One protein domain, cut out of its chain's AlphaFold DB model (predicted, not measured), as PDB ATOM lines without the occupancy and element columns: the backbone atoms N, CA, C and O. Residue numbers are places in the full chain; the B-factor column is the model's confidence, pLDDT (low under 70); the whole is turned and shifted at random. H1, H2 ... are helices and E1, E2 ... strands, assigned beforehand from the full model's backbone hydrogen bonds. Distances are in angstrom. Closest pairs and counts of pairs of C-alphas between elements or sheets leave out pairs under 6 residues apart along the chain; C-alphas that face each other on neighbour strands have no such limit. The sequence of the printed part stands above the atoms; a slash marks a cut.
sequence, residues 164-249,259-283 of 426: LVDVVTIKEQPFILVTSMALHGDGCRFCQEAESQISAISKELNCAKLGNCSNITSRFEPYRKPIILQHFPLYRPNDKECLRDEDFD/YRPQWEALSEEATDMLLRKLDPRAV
ATOM      1  N   LEU A 164     116.405 204.521 138.977       95.56
ATOM      2  CA  LEU A 164     116.862 203.129 138.856       95.56
ATOM      3  C   LEU A 164     117.355 202.811 137.446       95.56
ATOM      4  O   LEU A 164     118.330 202.078 137.280       95.56
ATOM      5  N   VAL A 165     116.665 203.372 136.452       97.62
ATOM      6  CA  VAL A 165     117.015 203.294 135.041       97.62
ATOM      7  C   VAL A 165     116.942 204.701 134.467       97.62
ATOM      8  O   VAL A 165     115.884 205.334 134.497       97.62
ATOM      9  N   ASP A 166     118.061 205.207 133.974       95.69
ATOM     10  CA  ASP A 166     118.186 206.578 133.481       95.69
ATOM     11  C   ASP A 166     118.752 206.597 132.057       95.69
ATOM     12  O   ASP A 166     119.427 205.661 131.622       95.69
ATOM     13  N   VAL A 167     118.464 207.662 131.312       95.94
ATOM     14  CA  VAL A 167     118.917 207.836 129.930       95.94
ATOM     15  C   VAL A 167     119.682 209.141 129.811       95.94
ATOM     16  O   VAL A 167     119.140 210.230 129.986       95.94
ATOM     17  N   VAL A 168     120.952 209.025 129.444       95.56
ATOM     18  CA  VAL A 168     121.852 210.151 129.217       95.56
ATOM     19  C   VAL A 168     122.231 210.171 127.743       95.56
ATOM     20  O   VAL A 168     122.816 209.216 127.249       95.56
ATOM     21  N   THR A 169     121.945 211.263 127.039       94.94
ATOM     22  CA  THR A 169     122.340 211.421 125.629       94.94
ATOM     23  C   THR A 169     123.474 212.429 125.512       94.94
ATOM     24  O   THR A 169     123.334 213.580 125.929       94.94
ATOM     25  N   ILE A 170     124.602 212.014 124.930       93.44
ATOM     26  CA  ILE A 170     125.771 212.876 124.698       93.44
ATOM     27  C   ILE A 170     126.186 212.723 123.240       93.44
ATOM     28  O   ILE A 170     126.410 211.606 122.788       93.44
ATOM     29  N   LYS A 171     126.289 213.839 122.503       91.25
ATOM     30  CA  LYS A 171     126.585 213.835 121.055       91.25
ATOM     31  C   LYS A 171     125.711 212.817 120.295       91.25
ATOM     32  O   LYS A 171     126.227 211.980 119.564       91.25
ATOM     33  N   GLU A 172     124.397 212.854 120.545       91.06
ATOM     34  CA  GLU A 172     123.382 211.936 119.983       91.06
ATOM     35  C   GLU A 172     123.547 210.448 120.342       91.06
ATOM     36  O   GLU A 172     122.738 209.627 119.922       91.06
ATOM     37  N   GLN A 173     124.555 210.068 121.132       93.62
ATOM     38  CA  GLN A 173     124.719 208.700 121.608       93.62
ATOM     39  C   GLN A 173     123.944 208.515 122.921       93.62
ATOM     40  O   GLN A 173     124.293 209.159 123.917       93.62
ATOM     41  N   PRO A 174     122.925 207.637 122.961       96.19
ATOM     42  CA  PRO A 174     122.238 207.302 124.196       96.19
ATOM     43  C   PRO A 174     123.062 206.330 125.047       96.19
ATOM     44  O   PRO A 174     123.573 205.314 124.559       96.19
ATOM     45  N   PHE A 175     123.138 206.642 126.335       97.38
ATOM     46  CA  PHE A 175     123.637 205.803 127.414       97.38
ATOM     47  C   PHE A 175     122.465 205.458 128.327       97.38
ATOM     48  O   PHE A 175     121.752 206.354 128.778       97.38
ATOM     49  N   ILE A 176     122.263 204.172 128.588       97.69
ATOM     50  CA  ILE A 176     121.234 203.677 129.498       97.69
ATOM     51  C   ILE A 176     121.938 203.229 130.767       97.69
ATOM     52  O   ILE A 176     122.732 202.291 130.750       97.69
ATOM     53  N   LEU A 177     121.670 203.944 131.846       97.88
ATOM     54  CA  LEU A 177     122.257 203.736 133.155       97.88
ATOM     55  C   LEU A 177     121.307 202.842 133.946       97.88
ATOM     56  O   LEU A 177     120.147 203.207 134.110       97.88
ATOM     57  N   VAL A 178     121.775 201.685 134.408       97.88
ATOM     58  CA  VAL A 178     120.940 200.696 135.099       97.88
ATOM     59  C   VAL A 178     121.522 200.366 136.468       97.88
ATOM     60  O   VAL A 178     122.680 199.970 136.591       97.88
ATOM     61  N   THR A 179     120.702 200.498 137.509       97.06
ATOM     62  CA  THR A 179     121.054 200.073 138.868       97.06
ATOM     63  C   THR A 179     120.990 198.549 138.958       97.06
ATOM     64  O   THR A 179     119.906 197.969 139.028       97.06
ATOM     65  N   SER A 180     122.152 197.894 138.978       96.94
ATOM     66  CA  SER A 180     122.275 196.428 138.912       96.94
ATOM     67  C   SER A 180     121.539 195.689 140.027       96.94
ATOM     68  O   SER A 180     120.973 194.626 139.790       96.94
ATOM     69  N   MET A 181     121.480 196.260 141.231       96.69
ATOM     70  CA  MET A 181     120.792 195.647 142.372       96.69
ATOM     71  C   MET A 181     119.276 195.532 142.151       96.69
ATOM     72  O   MET A 181     118.616 194.779 142.864       96.69
ATOM     73  N   ALA A 182     118.714 196.258 141.176       97.19
ATOM     74  CA  ALA A 182     117.312 196.156 140.772       97.19
ATOM     75  C   ALA A 182     117.068 195.073 139.704       97.19
ATOM     76  O   ALA A 182     115.954 194.935 139.219       97.19
ATOM     77  N   LEU A 183     118.090 194.304 139.321       97.19
ATOM     78  CA  LEU A 183     118.004 193.237 138.318       97.19
ATOM     79  C   LEU A 183     118.157 191.845 138.940       97.19
ATOM     80  O   LEU A 183     118.703 190.933 138.322       97.19
ATOM     81  N   HIS A 184     117.709 191.684 140.184       95.44
ATOM     82  CA  HIS A 184     117.802 190.404 140.881       95.44
ATOM     83  C   HIS A 184     116.846 189.354 140.296       95.44
ATOM     84  O   HIS A 184     117.201 188.181 140.235       95.44
ATOM     85  N   GLY A 185     115.670 189.772 139.807       91.75
ATOM     86  CA  GLY A 185     114.724 188.889 139.110       91.75
ATOM     87  C   GLY A 185     113.792 188.086 140.024       91.75
ATOM     88  O   GLY A 185     113.175 187.125 139.579       91.75
ATOM     89  N   ASP A 186     113.650 188.475 141.293       94.19
ATOM     90  CA  ASP A 186     112.731 187.852 142.260       94.19
ATOM     91  C   ASP A 186     111.295 188.408 142.208       94.19
ATOM     92  O   ASP A 186     110.428 188.014 142.988       94.19
ATOM     93  N   GLY A 187     111.035 189.358 141.305       92.81
ATOM     94  CA  GLY A 187     109.733 189.994 141.161       92.81
ATOM     95  C   GLY A 187     109.358 190.930 142.312       92.81
ATOM     96  O   GLY A 187     108.184 191.283 142.425       92.81
ATOM     97  N   CYS A 188     110.292 191.370 143.161       95.38
ATOM     98  CA  CYS A 188     109.984 192.381 144.172       95.38
ATOM     99  C   CYS A 188     109.652 193.746 143.534       95.38
ATOM    100  O   CYS A 188     109.957 194.008 142.367       95.38
ATOM    101  N   ARG A 189     109.057 194.668 144.307       95.38
ATOM    102  CA  ARG A 189     108.669 196.004 143.806       95.38
ATOM    103  C   ARG A 189     109.847 196.772 143.189       95.38
ATOM    104  O   ARG A 189     109.663 197.449 142.185       95.38
ATOM    105  N   PHE A 190     111.033 196.660 143.785       95.94
ATOM    106  CA  PHE A 190     112.250 197.320 143.308       95.94
ATOM    107  C   PHE A 190     112.679 196.796 141.926       95.94
ATOM    108  O   PHE A 190     112.970 197.594 141.037       95.94
ATOM    109  N   CYS A 191     112.621 195.474 141.721       96.88
ATOM    110  CA  CYS A 191     112.894 194.837 140.432       96.88
ATOM    111  C   CYS A 191     111.837 195.186 139.379       96.88
ATOM    112  O   CYS A 191     112.170 195.645 138.288       96.88
ATOM    113  N   GLN A 192     110.551 195.053 139.724       96.94
ATOM    114  CA  GLN A 192     109.446 195.351 138.806       96.94
ATOM    115  C   GLN A 192     109.471 196.804 138.311       96.94
ATOM    116  O   GLN A 192     109.171 197.074 137.148       96.94
ATOM    117  N   GLU A 193     109.839 197.751 139.177       96.75
ATOM    118  CA  GLU A 193     109.967 199.160 138.808       96.75
ATOM    119  C   GLU A 193     111.068 199.368 137.755       96.75
ATOM    120  O   GLU A 193     110.829 200.028 136.739       96.75
ATOM    121  N   ALA A 194     112.240 198.751 137.939       97.62
ATOM    122  CA  ALA A 194     113.328 198.810 136.966       97.62
ATOM    123  C   ALA A 194     112.965 198.113 135.641       97.62
ATOM    124  O   ALA A 194     113.156 198.687 134.567       97.62
ATOM    125  N   GLU A 195     112.372 196.919 135.690       97.81
ATOM    126  CA  GLU A 195     111.927 196.183 134.498       97.81
ATOM    127  C   GLU A 195     110.862 196.948 133.695       97.81
ATOM    128  O   GLU A 195     110.870 196.941 132.455       97.81
ATOM    129  N   SER A 196     109.960 197.646 134.390       97.56
ATOM    130  CA  SER A 196     108.958 198.521 133.781       97.56
ATOM    131  C   SER A 196     109.614 199.707 133.065       97.56
ATOM    132  O   SER A 196     109.314 199.958 131.894       97.56
ATOM    133  N   GLN A 197     110.579 200.378 133.708       97.56
ATOM    134  CA  GLN A 197     111.336 201.481 133.100       97.56
ATOM    135  C   GLN A 197     112.150 201.018 131.878       97.56
ATOM    136  O   GLN A 197     112.095 201.656 130.825       97.56
ATOM    137  N   ILE A 198     112.829 199.866 131.961       98.25
ATOM    138  CA  ILE A 198     113.541 199.251 130.824       98.25
ATOM    139  C   ILE A 198     112.567 198.944 129.683       98.25
ATOM    140  O   ILE A 198     112.865 199.193 128.516       98.25
ATOM    141  N   SER A 199     111.381 198.422 130.001       97.31
ATOM    142  CA  SER A 199     110.359 198.108 129.000       97.31
ATOM    143  C   SER A 199     109.795 199.360 128.327       97.31
ATOM    144  O   SER A 199     109.509 199.318 127.130       97.31
ATOM    145  N   ALA A 200     109.657 200.471 129.052       95.50
ATOM    146  CA  ALA A 200     109.278 201.760 128.477       95.50
ATOM    147  C   ALA A 200     110.358 202.280 127.514       95.50
ATOM    148  O   ALA A 200     110.057 202.555 126.353       95.50
ATOM    149  N   ILE A 201     111.625 202.282 127.943       96.31
ATOM    150  CA  ILE A 201     112.769 202.670 127.099       96.31
ATOM    151  C   ILE A 201     112.853 201.793 125.843       96.31
ATOM    152  O   ILE A 201     113.054 202.304 124.745       96.31
ATOM    153  N   SER A 202     112.648 200.481 125.974       96.12
ATOM    154  CA  SER A 202     112.638 199.540 124.848       96.12
ATOM    155  C   SER A 202     111.581 199.896 123.796       96.12
ATOM    156  O   SER A 202     111.866 199.866 122.598       96.12
ATOM    157  N   LYS A 203     110.370 200.287 124.218       93.94
ATOM    158  CA  LYS A 203     109.313 200.736 123.294       93.94
ATOM    159  C   LYS A 203     109.730 201.994 122.542       93.94
ATOM    160  O   LYS A 203     109.556 202.050 121.330       93.94
ATOM    161  N   GLU A 204     110.319 202.963 123.234       93.69
ATOM    162  CA  GLU A 204     110.805 204.206 122.626       93.69
ATOM    163  C   GLU A 204     111.974 203.976 121.656       93.69
ATOM    164  O   GLU A 204     111.998 204.547 120.568       93.69
ATOM    165  N   LEU A 205     112.921 203.095 121.995       94.25
ATOM    166  CA  LEU A 205     114.014 202.714 121.095       94.25
ATOM    167  C   LEU A 205     113.496 202.026 119.831       94.25
ATOM    168  O   LEU A 205     113.926 202.358 118.729       94.25
ATOM    169  N   ASN A 206     112.565 201.079 119.979       92.62
ATOM    170  CA  ASN A 206     111.951 200.384 118.846       92.62
ATOM    171  C   ASN A 206     111.158 201.346 117.959       92.62
ATOM    172  O   ASN A 206     111.207 201.246 116.737       92.62
ATOM    173  N   CYS A 207     110.478 202.305 118.577       91.25
ATOM    174  CA  CYS A 207     109.767 203.370 117.895       91.25
ATOM    175  C   CYS A 207     110.702 204.189 116.992       91.25
ATOM    176  O   CYS A 207     110.481 204.262 115.781       91.25
ATOM    177  N   ALA A 208     111.799 204.705 117.556       92.06
ATOM    178  CA  ALA A 208     112.801 205.464 116.812       92.06
ATOM    179  C   ALA A 208     113.490 204.616 115.728       92.06
ATOM    180  O   ALA A 208     113.777 205.110 114.640       92.06
ATOM    181  N   LYS A 209     113.724 203.322 115.992       91.44
ATOM    182  CA  LYS A 209     114.299 202.368 115.024       91.44
ATOM    183  C   LYS A 209     113.401 202.162 113.801       91.44
ATOM    184  O   LYS A 209     113.915 201.981 112.702       91.44
ATOM    185  N   LEU A 210     112.081 202.166 113.995       90.44
ATOM    186  CA  LEU A 210     111.086 201.982 112.933       90.44
ATOM    187  C   LEU A 210     110.652 203.300 112.270       90.44
ATOM    188  O   LEU A 210     110.031 203.258 111.211       90.44
ATOM    189  N   GLY A 211     110.953 204.453 112.878       83.88
ATOM    190  CA  GLY A 211     110.563 205.775 112.378       83.88
ATOM    191  C   GLY A 211     109.054 206.046 112.434       83.88
ATOM    192  O   GLY A 211     108.556 206.885 111.690       83.88
ATOM    193  N   ASN A 212     108.308 205.322 113.278       78.94
ATOM    194  CA  ASN A 212     106.856 205.465 113.415       78.94
ATOM    195  C   ASN A 212     106.464 205.722 114.876       78.94
ATOM    196  O   ASN A 212     105.975 204.832 115.575       78.94
ATOM    197  N   CYS A 213     106.689 206.959 115.323       76.25
ATOM    198  CA  CYS A 213     106.397 207.412 116.679       76.25
ATOM    199  C   CYS A 213     105.109 208.211 116.787       76.25
ATOM    200  O   CYS A 213     105.098 209.409 117.051       76.25
ATOM    201  N   SER A 214     103.988 207.510 116.638       69.81
ATOM    202  CA  SER A 214     102.682 208.055 117.007       69.81
ATOM    203  C   SER A 214     102.524 207.998 118.538       69.81
ATOM    204  O   SER A 214     102.488 206.909 119.104       69.81
ATOM    205  N   ASN A 215     102.420 209.151 119.211       70.00
ATOM    206  CA  ASN A 215     102.187 209.296 120.666       70.00
ATOM    207  C   ASN A 215     103.309 208.818 121.616       70.00
ATOM    208  O   ASN A 215     103.049 208.589 122.797       70.00
ATOM    209  N   ILE A 216     104.551 208.681 121.143       74.94
ATOM    210  CA  ILE A 216     105.712 208.286 121.961       74.94
ATOM    211  C   ILE A 216     106.803 209.364 121.858       74.94
ATOM    212  O   ILE A 216     106.954 210.008 120.824       74.94
ATOM    213  N   THR A 217     107.550 209.583 122.942       71.25
ATOM    214  CA  THR A 217     108.650 210.555 123.031       71.25
ATOM    215  C   THR A 217     109.751 210.285 122.001       71.25
ATOM    216  O   THR A 217     110.324 209.199 121.958       71.25
ATOM    217  N   SER A 218     110.131 211.306 121.229       74.50
ATOM    218  CA  SER A 218     111.155 211.238 120.172       74.50
ATOM    219  C   SER A 218     112.604 211.343 120.683       74.50
ATOM    220  O   SER A 218     113.511 211.717 119.943       74.50
ATOM    221  N   ARG A 219     112.877 211.005 121.955       87.00
ATOM    222  CA  ARG A 219     114.201 211.242 122.579       87.00
ATOM    223  C   ARG A 219     115.354 210.425 121.983       87.00
ATOM    224  O   ARG A 219     116.511 210.735 122.250       87.00
ATOM    225  N   PHE A 220     115.042 209.372 121.229       91.38
ATOM    226  CA  PHE A 220     116.015 208.517 120.549       91.38
ATOM    227  C   PHE A 220     116.061 208.764 119.037       91.38
ATOM    228  O   PHE A 220     116.589 207.924 118.318       91.38
ATOM    229  N   GLU A 221     115.506 209.871 118.538       87.19
ATOM    230  CA  GLU A 221     115.616 210.256 117.129       87.19
ATOM    231  C   GLU A 221     116.785 211.246 116.921       87.19
ATOM    232  O   GLU A 221     116.846 212.259 117.621       87.19
ATOM    233  N   PRO A 222     117.713 210.994 115.971       88.94
ATOM    234  CA  PRO A 222     117.807 209.811 115.110       88.94
ATOM    235  C   PRO A 222     118.264 208.556 115.874       88.94
ATOM    236  O   PRO A 222     119.086 208.633 116.786       88.94
ATOM    237  N   TYR A 223     117.774 207.381 115.456       92.38
ATOM    238  CA  TYR A 223     118.065 206.122 116.146       92.38
ATOM    239  C   TYR A 223     119.561 205.790 116.177       92.38
ATOM    240  O   TYR A 223     120.242 205.703 115.149       92.38
ATOM    241  N   ARG A 224     120.053 205.512 117.385       93.06
ATOM    242  CA  ARG A 224     121.384 204.968 117.664       93.06
ATOM    243  C   ARG A 224     121.245 203.809 118.644       93.06
ATOM    244  O   ARG A 224     120.494 203.904 119.612       93.06
ATOM    245  N   LYS A 225     122.012 202.733 118.431       95.12
ATOM    246  CA  LYS A 225     122.099 201.643 119.413       95.12
ATOM    247  C   LYS A 225     122.641 202.188 120.742       95.12
ATOM    248  O   LYS A 225     123.683 202.852 120.714       95.12
ATOM    249  N   PRO A 226     121.978 201.926 121.880       96.75
ATOM    250  CA  PRO A 226     122.402 202.461 123.163       96.75
ATOM    251  C   PRO A 226     123.649 201.760 123.697       96.75
ATOM    252  O   PRO A 226     123.981 200.645 123.295       96.75
ATOM    253  N   ILE A 227     124.325 202.418 124.633       97.00
ATOM    254  CA  ILE A 227     125.376 201.820 125.461       97.00
ATOM    255  C   ILE A 227     124.787 201.626 126.854       97.00
ATOM    256  O   ILE A 227     124.285 202.582 127.438       97.00
ATOM    257  N   ILE A 228     124.828 200.405 127.381       97.19
ATOM    258  CA  ILE A 228     124.369 200.128 128.745       97.19
ATOM    259  C   ILE A 228     125.545 200.312 129.695       97.19
ATOM    260  O   ILE A 228     126.630 199.788 129.447       97.19
ATOM    261  N   LEU A 229     125.315 201.056 130.771       97.19
ATOM    262  CA  LEU A 229     126.251 201.246 131.868       97.19
ATOM    263  C   LEU A 229     125.582 200.780 133.158       97.19
ATOM    264  O   LEU A 229     124.448 201.156 133.450       97.19
ATOM    265  N   GLN A 230     126.289 199.959 133.920       96.00
ATOM    266  CA  GLN A 230     125.808 199.356 135.158       96.00
ATOM    267  C   GLN A 230     127.007 198.973 136.035       96.00
ATOM    268  O   GLN A 230     128.141 199.019 135.558       96.00
ATOM    269  N   HIS A 231     126.749 198.620 137.293       96.25
ATOM    270  CA  HIS A 231     127.795 198.285 138.259       96.25
ATOM    271  C   HIS A 231     128.213 196.809 138.169       96.25
ATOM    272  O   HIS A 231     129.360 196.507 137.857       96.25
ATOM    273  N   PHE A 232     127.271 195.874 138.334       95.06
ATOM    274  CA  PHE A 232     127.558 194.452 138.114       95.06
ATOM    275  C   PHE A 232     127.688 194.160 136.623       95.06
ATOM    276  O   PHE A 232     126.836 194.616 135.859       95.06
ATOM    277  N   PRO A 233     128.680 193.376 136.177       93.94
ATOM    278  CA  PRO A 233     128.782 192.968 134.785       93.94
ATOM    279  C   PRO A 233     127.569 192.129 134.357       93.94
ATOM    280  O   PRO A 233     126.847 191.556 135.179       93.94
ATOM    281  N   LEU A 234     127.351 192.048 133.041       95.06
ATOM    282  CA  LEU A 234     126.462 191.036 132.465       95.06
ATOM    283  C   LEU A 234     126.921 189.634 132.891       95.06
ATOM    284  O   LEU A 234     128.076 189.441 133.277       95.06
ATOM    285  N   TYR A 235     126.015 188.664 132.800       95.56
ATOM    286  CA  TYR A 235     126.297 187.285 133.160       95.56
ATOM    287  C   TYR A 235     127.556 186.784 132.451       95.56
ATOM    288  O   TYR A 235     127.686 186.846 131.227       95.56
ATOM    289  N   ARG A 236     128.480 186.281 133.263       93.69
ATOM    290  CA  ARG A 236     129.676 185.562 132.843       93.69
ATOM    291  C   ARG A 236     130.075 184.599 133.961       93.69
ATOM    292  O   ARG A 236     129.849 184.918 135.130       93.69
ATOM    293  N   PRO A 237     130.672 183.445 133.632       92.81
ATOM    294  CA  PRO A 237     131.015 182.442 134.634       92.81
ATOM    295  C   PRO A 237     132.189 182.863 135.524       92.81
ATOM    296  O   PRO A 237     132.235 182.447 136.674       92.81
ATOM    297  N   ASN A 238     133.141 183.637 134.995       92.06
ATOM    298  CA  ASN A 238     134.330 184.148 135.685       92.06
ATOM    299  C   ASN A 238     135.061 185.178 134.795       92.06
ATOM    300  O   ASN A 238     134.559 185.562 133.734       92.06
ATOM    301  N   ASP A 239     136.261 185.600 135.203       88.31
ATOM    302  CA  ASP A 239     137.107 186.560 134.478       88.31
ATOM    303  C   ASP A 239     138.129 185.911 133.530       88.31
ATOM    304  O   ASP A 239     139.000 186.585 132.967       88.31
ATOM    305  N   LYS A 240     138.052 184.596 133.300       85.50
ATOM    306  CA  LYS A 240     139.067 183.859 132.534       85.50
ATOM    307  C   LYS A 240     139.245 184.364 131.101       85.50
ATOM    308  O   LYS A 240     140.366 184.318 130.577       85.50
ATOM    309  N   GLU A 241     138.172 184.846 130.482       83.06
ATOM    310  CA  GLU A 241     138.157 185.357 129.104       83.06
ATOM    311  C   GLU A 241     138.458 186.860 129.000       83.06
ATOM    312  O   GLU A 241     138.674 187.369 127.900       83.06
ATOM    313  N   CYS A 242     138.522 187.575 130.127       80.12
ATOM    314  CA  CYS A 242     138.863 188.994 130.145       80.12
ATOM    315  C   CYS A 242     140.299 189.214 129.652       80.12
ATOM    316  O   CYS A 242     141.174 188.371 129.854       80.12
ATOM    317  N   LEU A 243     140.565 190.339 128.989       74.25
ATOM    318  CA  LEU A 243     141.917 190.658 128.524       74.25
ATOM    319  C   LEU A 243     142.879 190.715 129.712       74.25
ATOM    320  O   LEU A 243     142.537 191.302 130.731       74.25
ATOM    321  N   ARG A 244     144.063 190.107 129.553       68.00
ATOM    322  CA  ARG A 244     145.136 190.222 130.539       68.00
ATOM    323  C   ARG A 244     145.914 191.504 130.321       68.00
ATOM    324  O   ARG A 244     146.408 191.723 129.212       68.00
ATOM    325  N   ASP A 245     146.066 192.285 131.372       64.69
ATOM    326  CA  ASP A 245     146.871 193.495 131.380       64.69
ATOM    327  C   ASP A 245     148.074 193.344 132.323       64.69
ATOM    328  O   ASP A 245     147.925 192.937 133.472       64.69
ATOM    329  N   GLU A 246     149.282 193.663 131.846       58.16
ATOM    330  CA  GLU A 246     150.524 193.525 132.624       58.16
ATOM    331  C   GLU A 246     150.542 194.391 133.901       58.16
ATOM    332  O   GLU A 246     151.231 194.031 134.853       58.16
ATOM    333  N   ASP A 247     149.802 195.508 133.941       54.41
ATOM    334  CA  ASP A 247     149.775 196.427 135.093       54.41
ATOM    335  C   ASP A 247     148.649 196.081 136.107       54.41
ATOM    336  O   ASP A 247     148.755 196.473 137.270       54.41
ATOM    337  N   PHE A 248     147.598 195.339 135.711       52.72
ATOM    338  CA  PHE A 248     146.462 194.965 136.586       52.72
ATOM    339  C   PHE A 248     146.435 193.482 136.986       52.72
ATOM    340  O   PHE A 248     145.985 193.156 138.082       52.72
ATOM    341  N   ASP A 249     146.954 192.593 136.136       51.22
ATOM    342  CA  ASP A 249     146.801 191.138 136.261       51.22
ATOM    343  C   ASP A 249     148.093 190.417 136.635       51.22
ATOM    344  O   ASP A 249     148.280 189.246 136.272       51.22
ATOM    345  N   TYR A 259     131.850 182.940 139.431       93.69
ATOM    346  CA  TYR A 259     130.964 183.991 139.888       93.69
ATOM    347  C   TYR A 259     129.647 183.405 140.386       93.69
ATOM    348  O   TYR A 259     129.099 182.468 139.794       93.69
ATOM    349  N   ARG A 260     129.096 183.998 141.445       94.12
ATOM    350  CA  ARG A 260     127.736 183.725 141.893       94.12
ATOM    351  C   ARG A 260     126.817 184.716 141.174       94.12
ATOM    352  O   ARG A 260     126.967 185.936 141.321       94.12
ATOM    353  N   PRO A 261     125.847 184.221 140.391       93.75
ATOM    354  CA  PRO A 261     124.832 185.082 139.809       93.75
ATOM    355  C   PRO A 261     124.155 185.927 140.892       93.75
ATOM    356  O   PRO A 261     123.931 185.461 142.008       93.75
ATOM    357  N   GLN A 262     123.833 187.168 140.539       92.25
ATOM    358  CA  GLN A 262     123.234 188.203 141.387       92.25
ATOM    359  C   GLN A 262     124.140 188.783 142.492       92.25
ATOM    360  O   GLN A 262     123.679 189.646 143.243       92.25
ATOM    361  N   TRP A 263     125.399 188.345 142.587       93.25
ATOM    362  CA  TRP A 263     126.386 188.875 143.532       93.25
ATOM    363  C   TRP A 263     127.578 189.497 142.809       93.25
ATOM    364  O   TRP A 263     127.817 190.686 142.973       93.25
ATOM    365  N   GLU A 264     128.297 188.722 141.993       93.06
ATOM    366  CA  GLU A 264     129.450 189.216 141.220       93.06
ATOM    367  C   GLU A 264     129.099 189.552 139.762       93.06
ATOM    368  O   GLU A 264     129.821 190.287 139.094       93.06
ATOM    369  N   ALA A 265     127.982 189.029 139.256       94.94
ATOM    370  CA  ALA A 265     127.434 189.342 137.938       94.94
ATOM    371  C   ALA A 265     125.908 189.267 137.960       94.94
ATOM    372  O   ALA A 265     125.316 188.696 138.874       94.94
ATOM    373  N   LEU A 266     125.250 189.811 136.939       97.19
ATOM    374  CA  LEU A 266     123.816 189.588 136.746       97.19
ATOM    375  C   LEU A 266     123.495 188.105 136.505       97.19
ATOM    376  O   LEU A 266     124.364 187.323 136.118       97.19
ATOM    377  N   SER A 267     122.229 187.725 136.697       97.19
ATOM    378  CA  SER A 267     121.753 186.414 136.247       97.19
ATOM    379  C   SER A 267     121.732 186.331 134.717       97.19
ATOM    380  O   SER A 267     121.737 187.355 134.016       97.19
ATOM    381  N   GLU A 268     121.716 185.107 134.195       97.06
ATOM    382  CA  GLU A 268     121.599 184.853 132.758       97.06
ATOM    383  C   GLU A 268     120.282 185.434 132.218       97.06
ATOM    384  O   GLU A 268     120.275 186.150 131.221       97.06
ATOM    385  N   GLU A 269     119.182 185.270 132.955       97.50
ATOM    386  CA  GLU A 269     117.859 185.778 132.585       97.50
ATOM    387  C   GLU A 269     117.818 187.309 132.535       97.50
ATOM    388  O   GLU A 269     117.277 187.888 131.587       97.50
ATOM    389  N   ALA A 270     118.401 187.978 133.535       97.50
ATOM    390  CA  ALA A 270     118.482 189.437 133.576       97.50
ATOM    391  C   ALA A 270     119.350 189.979 132.430       97.50
ATOM    392  O   ALA A 270     118.996 190.969 131.782       97.50
ATOM    393  N   THR A 271     120.456 189.292 132.138       97.69
ATOM    394  CA  THR A 271     121.347 189.603 131.012       97.69
ATOM    395  C   THR A 271     120.610 189.481 129.684       97.69
ATOM    396  O   THR A 271     120.572 190.433 128.902       97.69
ATOM    397  N   ASP A 272     119.933 188.360 129.461       97.94
ATOM    398  CA  ASP A 272     119.146 188.113 128.260       97.94
ATOM    399  C   ASP A 272     117.991 189.099 128.098       97.94
ATOM    400  O   ASP A 272     117.652 189.493 126.978       97.94
ATOM    401  N   MET A 273     117.348 189.496 129.198       97.75
ATOM    402  CA  MET A 273     116.299 190.510 129.172       97.75
ATOM    403  C   MET A 273     116.859 191.855 128.693       97.75
ATOM    404  O   MET A 273     116.266 192.469 127.799       97.75
ATOM    405  N   LEU A 274     117.987 192.308 129.251       97.69
ATOM    406  CA  LEU A 274     118.627 193.568 128.860       97.69
ATOM    407  C   LEU A 274     119.039 193.559 127.388       97.69
ATOM    408  O   LEU A 274     118.687 194.480 126.647       97.69
ATOM    409  N   LEU A 275     119.734 192.506 126.948       97.31
ATOM    410  CA  LEU A 275     120.214 192.385 125.572       97.31
ATOM    411  C   LEU A 275     119.052 192.362 124.570       97.31
ATOM    412  O   LEU A 275     119.090 193.088 123.576       97.31
ATOM    413  N   ARG A 276     117.986 191.601 124.853       97.50
ATOM    414  CA  ARG A 276     116.809 191.518 123.971       97.50
ATOM    415  C   ARG A 276     116.003 192.811 123.924       97.50
ATOM    416  O   ARG A 276     115.538 193.191 122.853       97.50
ATOM    417  N   LYS A 277     115.800 193.479 125.064       97.56
ATOM    418  CA  LYS A 277     114.967 194.693 125.126       97.56
ATOM    419  C   LYS A 277     115.673 195.925 124.573       97.56
ATOM    420  O   LYS A 277     114.998 196.780 124.000       97.56
ATOM    421  N   LEU A 278     116.983 196.045 124.780       97.12
ATOM    422  CA  LEU A 278     117.715 197.281 124.498       97.12
ATOM    423  C   LEU A 278     118.614 197.204 123.256       97.12
ATOM    424  O   LEU A 278     119.005 198.262 122.769       97.12
ATOM    425  N   ASP A 279     118.917 196.004 122.733       95.88
ATOM    426  CA  ASP A 279     119.802 195.786 121.566       95.88
ATOM    427  C   ASP A 279     121.068 196.675 121.630       95.88
ATOM    428  O   ASP A 279     121.314 197.493 120.730       95.88
ATOM    429  N   PRO A 280     121.839 196.606 122.739       96.38
ATOM    430  CA  PRO A 280     122.920 197.542 122.988       96.38
ATOM    431  C   PRO A 280     124.088 197.329 122.029       96.38
ATOM    432  O   PRO A 280     124.313 196.254 121.468       96.38
ATOM    433  N   ARG A 281     124.884 198.378 121.858       93.25
ATOM    434  CA  ARG A 281     126.107 198.326 121.068       93.25
ATOM    435  C   ARG A 281     127.268 197.786 121.896       93.25
ATOM    436  O   ARG A 281     127.509 198.256 123.003       93.25
ATOM    437  N   ALA A 282     128.057 196.889 121.306       83.56
ATOM    438  CA  ALA A 282     129.353 196.515 121.857       83.56
ATOM    439  C   ALA A 282     130.342 197.689 121.765       83.56
ATOM    440  O   ALA A 282     130.479 198.346 120.726       83.56
ATOM    441  N   VAL A 283     131.051 197.932 122.858       75.75
ATOM    442  CA  VAL A 283     132.029 199.007 122.988       75.75
ATOM    443  C   VAL A 283     133.366 198.389 123.346       75.75
ATOM    444  O   VAL A 283     133.449 197.557 124.245       75.75
TER     445      VAL A 283
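Overview. This is residues 164 to 249 and 259 to 283 of the 426 residues of the protein "Metallophosphoesterase 1 homolog (inferred by orthology to a C. elegans protein)" of Nippostrongylus brasiliensis (UniProt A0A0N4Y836). A small three-stranded sheet has one long helix, H1, over one face and running along its strands, while a shorter helix, H2, packs on H1 and only grazes the sheet. At one end of the longest axis residues 240 to 249 stick out as a free arm. The printed part has 111 residues, with E1, E2, H1, E3 and H2 in that order; the sheet runs E1, E2, E3 and is mixed. The class is mixed, helices and strands, though under half of the residues are in named elements. The whole is only just compact, close to loose, with a radius of gyration of the C-alphas of 15.4 A, and is flat, spanning 49 by 36 by 18 A.

Along the chain. E1, residues 165 to 170, begins with C-alpha 165 at (117.015, 203.294, 135.041) and is 16.6 A long from first to last C-alpha. E2, residues 173 to 178, is 16.1 A long. H1, residues 189 to 210, is 31.5 A long, with C-alpha 189 at (108.669, 196.004, 143.806). E3, residues 227 to 230, is 10.0 A long. H2, residues 268 to 278, is 15.4 A long and ends with C-alpha 278 at (117.715, 197.281, 124.498).

Arrangement. E1 and E2 form a hairpin over a tight link; they are antiparallel at 158 degrees, with N 168 and O 175 within hydrogen-bond range at 2.9 A. E2, the inner strand, is parallel to E3 at 24 degrees, with N 176 and O 227 at 2.8 A. E2, H1 and E3 form a strand-helix-strand unit, two parallel neighbour strands with a helix between them in the chain, and its crossover is right-handed. H1 is on the sheet in two layers, a helix on one face of a sheet, at a height over the sheet of 9.7 A. It lies over E1 and, only just, over E2, with 3 of its C-alphas, and runs along the strands, at 0 degrees to E1 on the local plane. The closest C-alphas of E1 and H1 are those of Val 165 and Ala 194, 6.1 A apart. With its residues 198 to 205 alone H1 touches H2, where the closest C-alphas, those of Ser 202 and Lys 277, are 5.4 A apart. H1 and H2 run the same way at a steep tilt of 36 degrees, only just past shallow. H2 only grazes the sheet, with residues 274 to 278. In H1 and H2 every O i to N i+4 pair is within hydrogen-bond range.

Size, cuts and confidence. The two C-alphas farthest apart, those of Ser 214 and Glu 246, are 52.4 A apart. Without residues 240 to 249, which stand free, the body spans 41 by 30 by 19 A. Residues 250 to 258 are not printed, and C-alphas 249 and 259 are 17.7 A apart across the cut. The link from H1 to E3, residues 211 to 226, is long. The mean pLDDT of the printed part is 90.8; residue 214 and residues 244 to 249 are under 70.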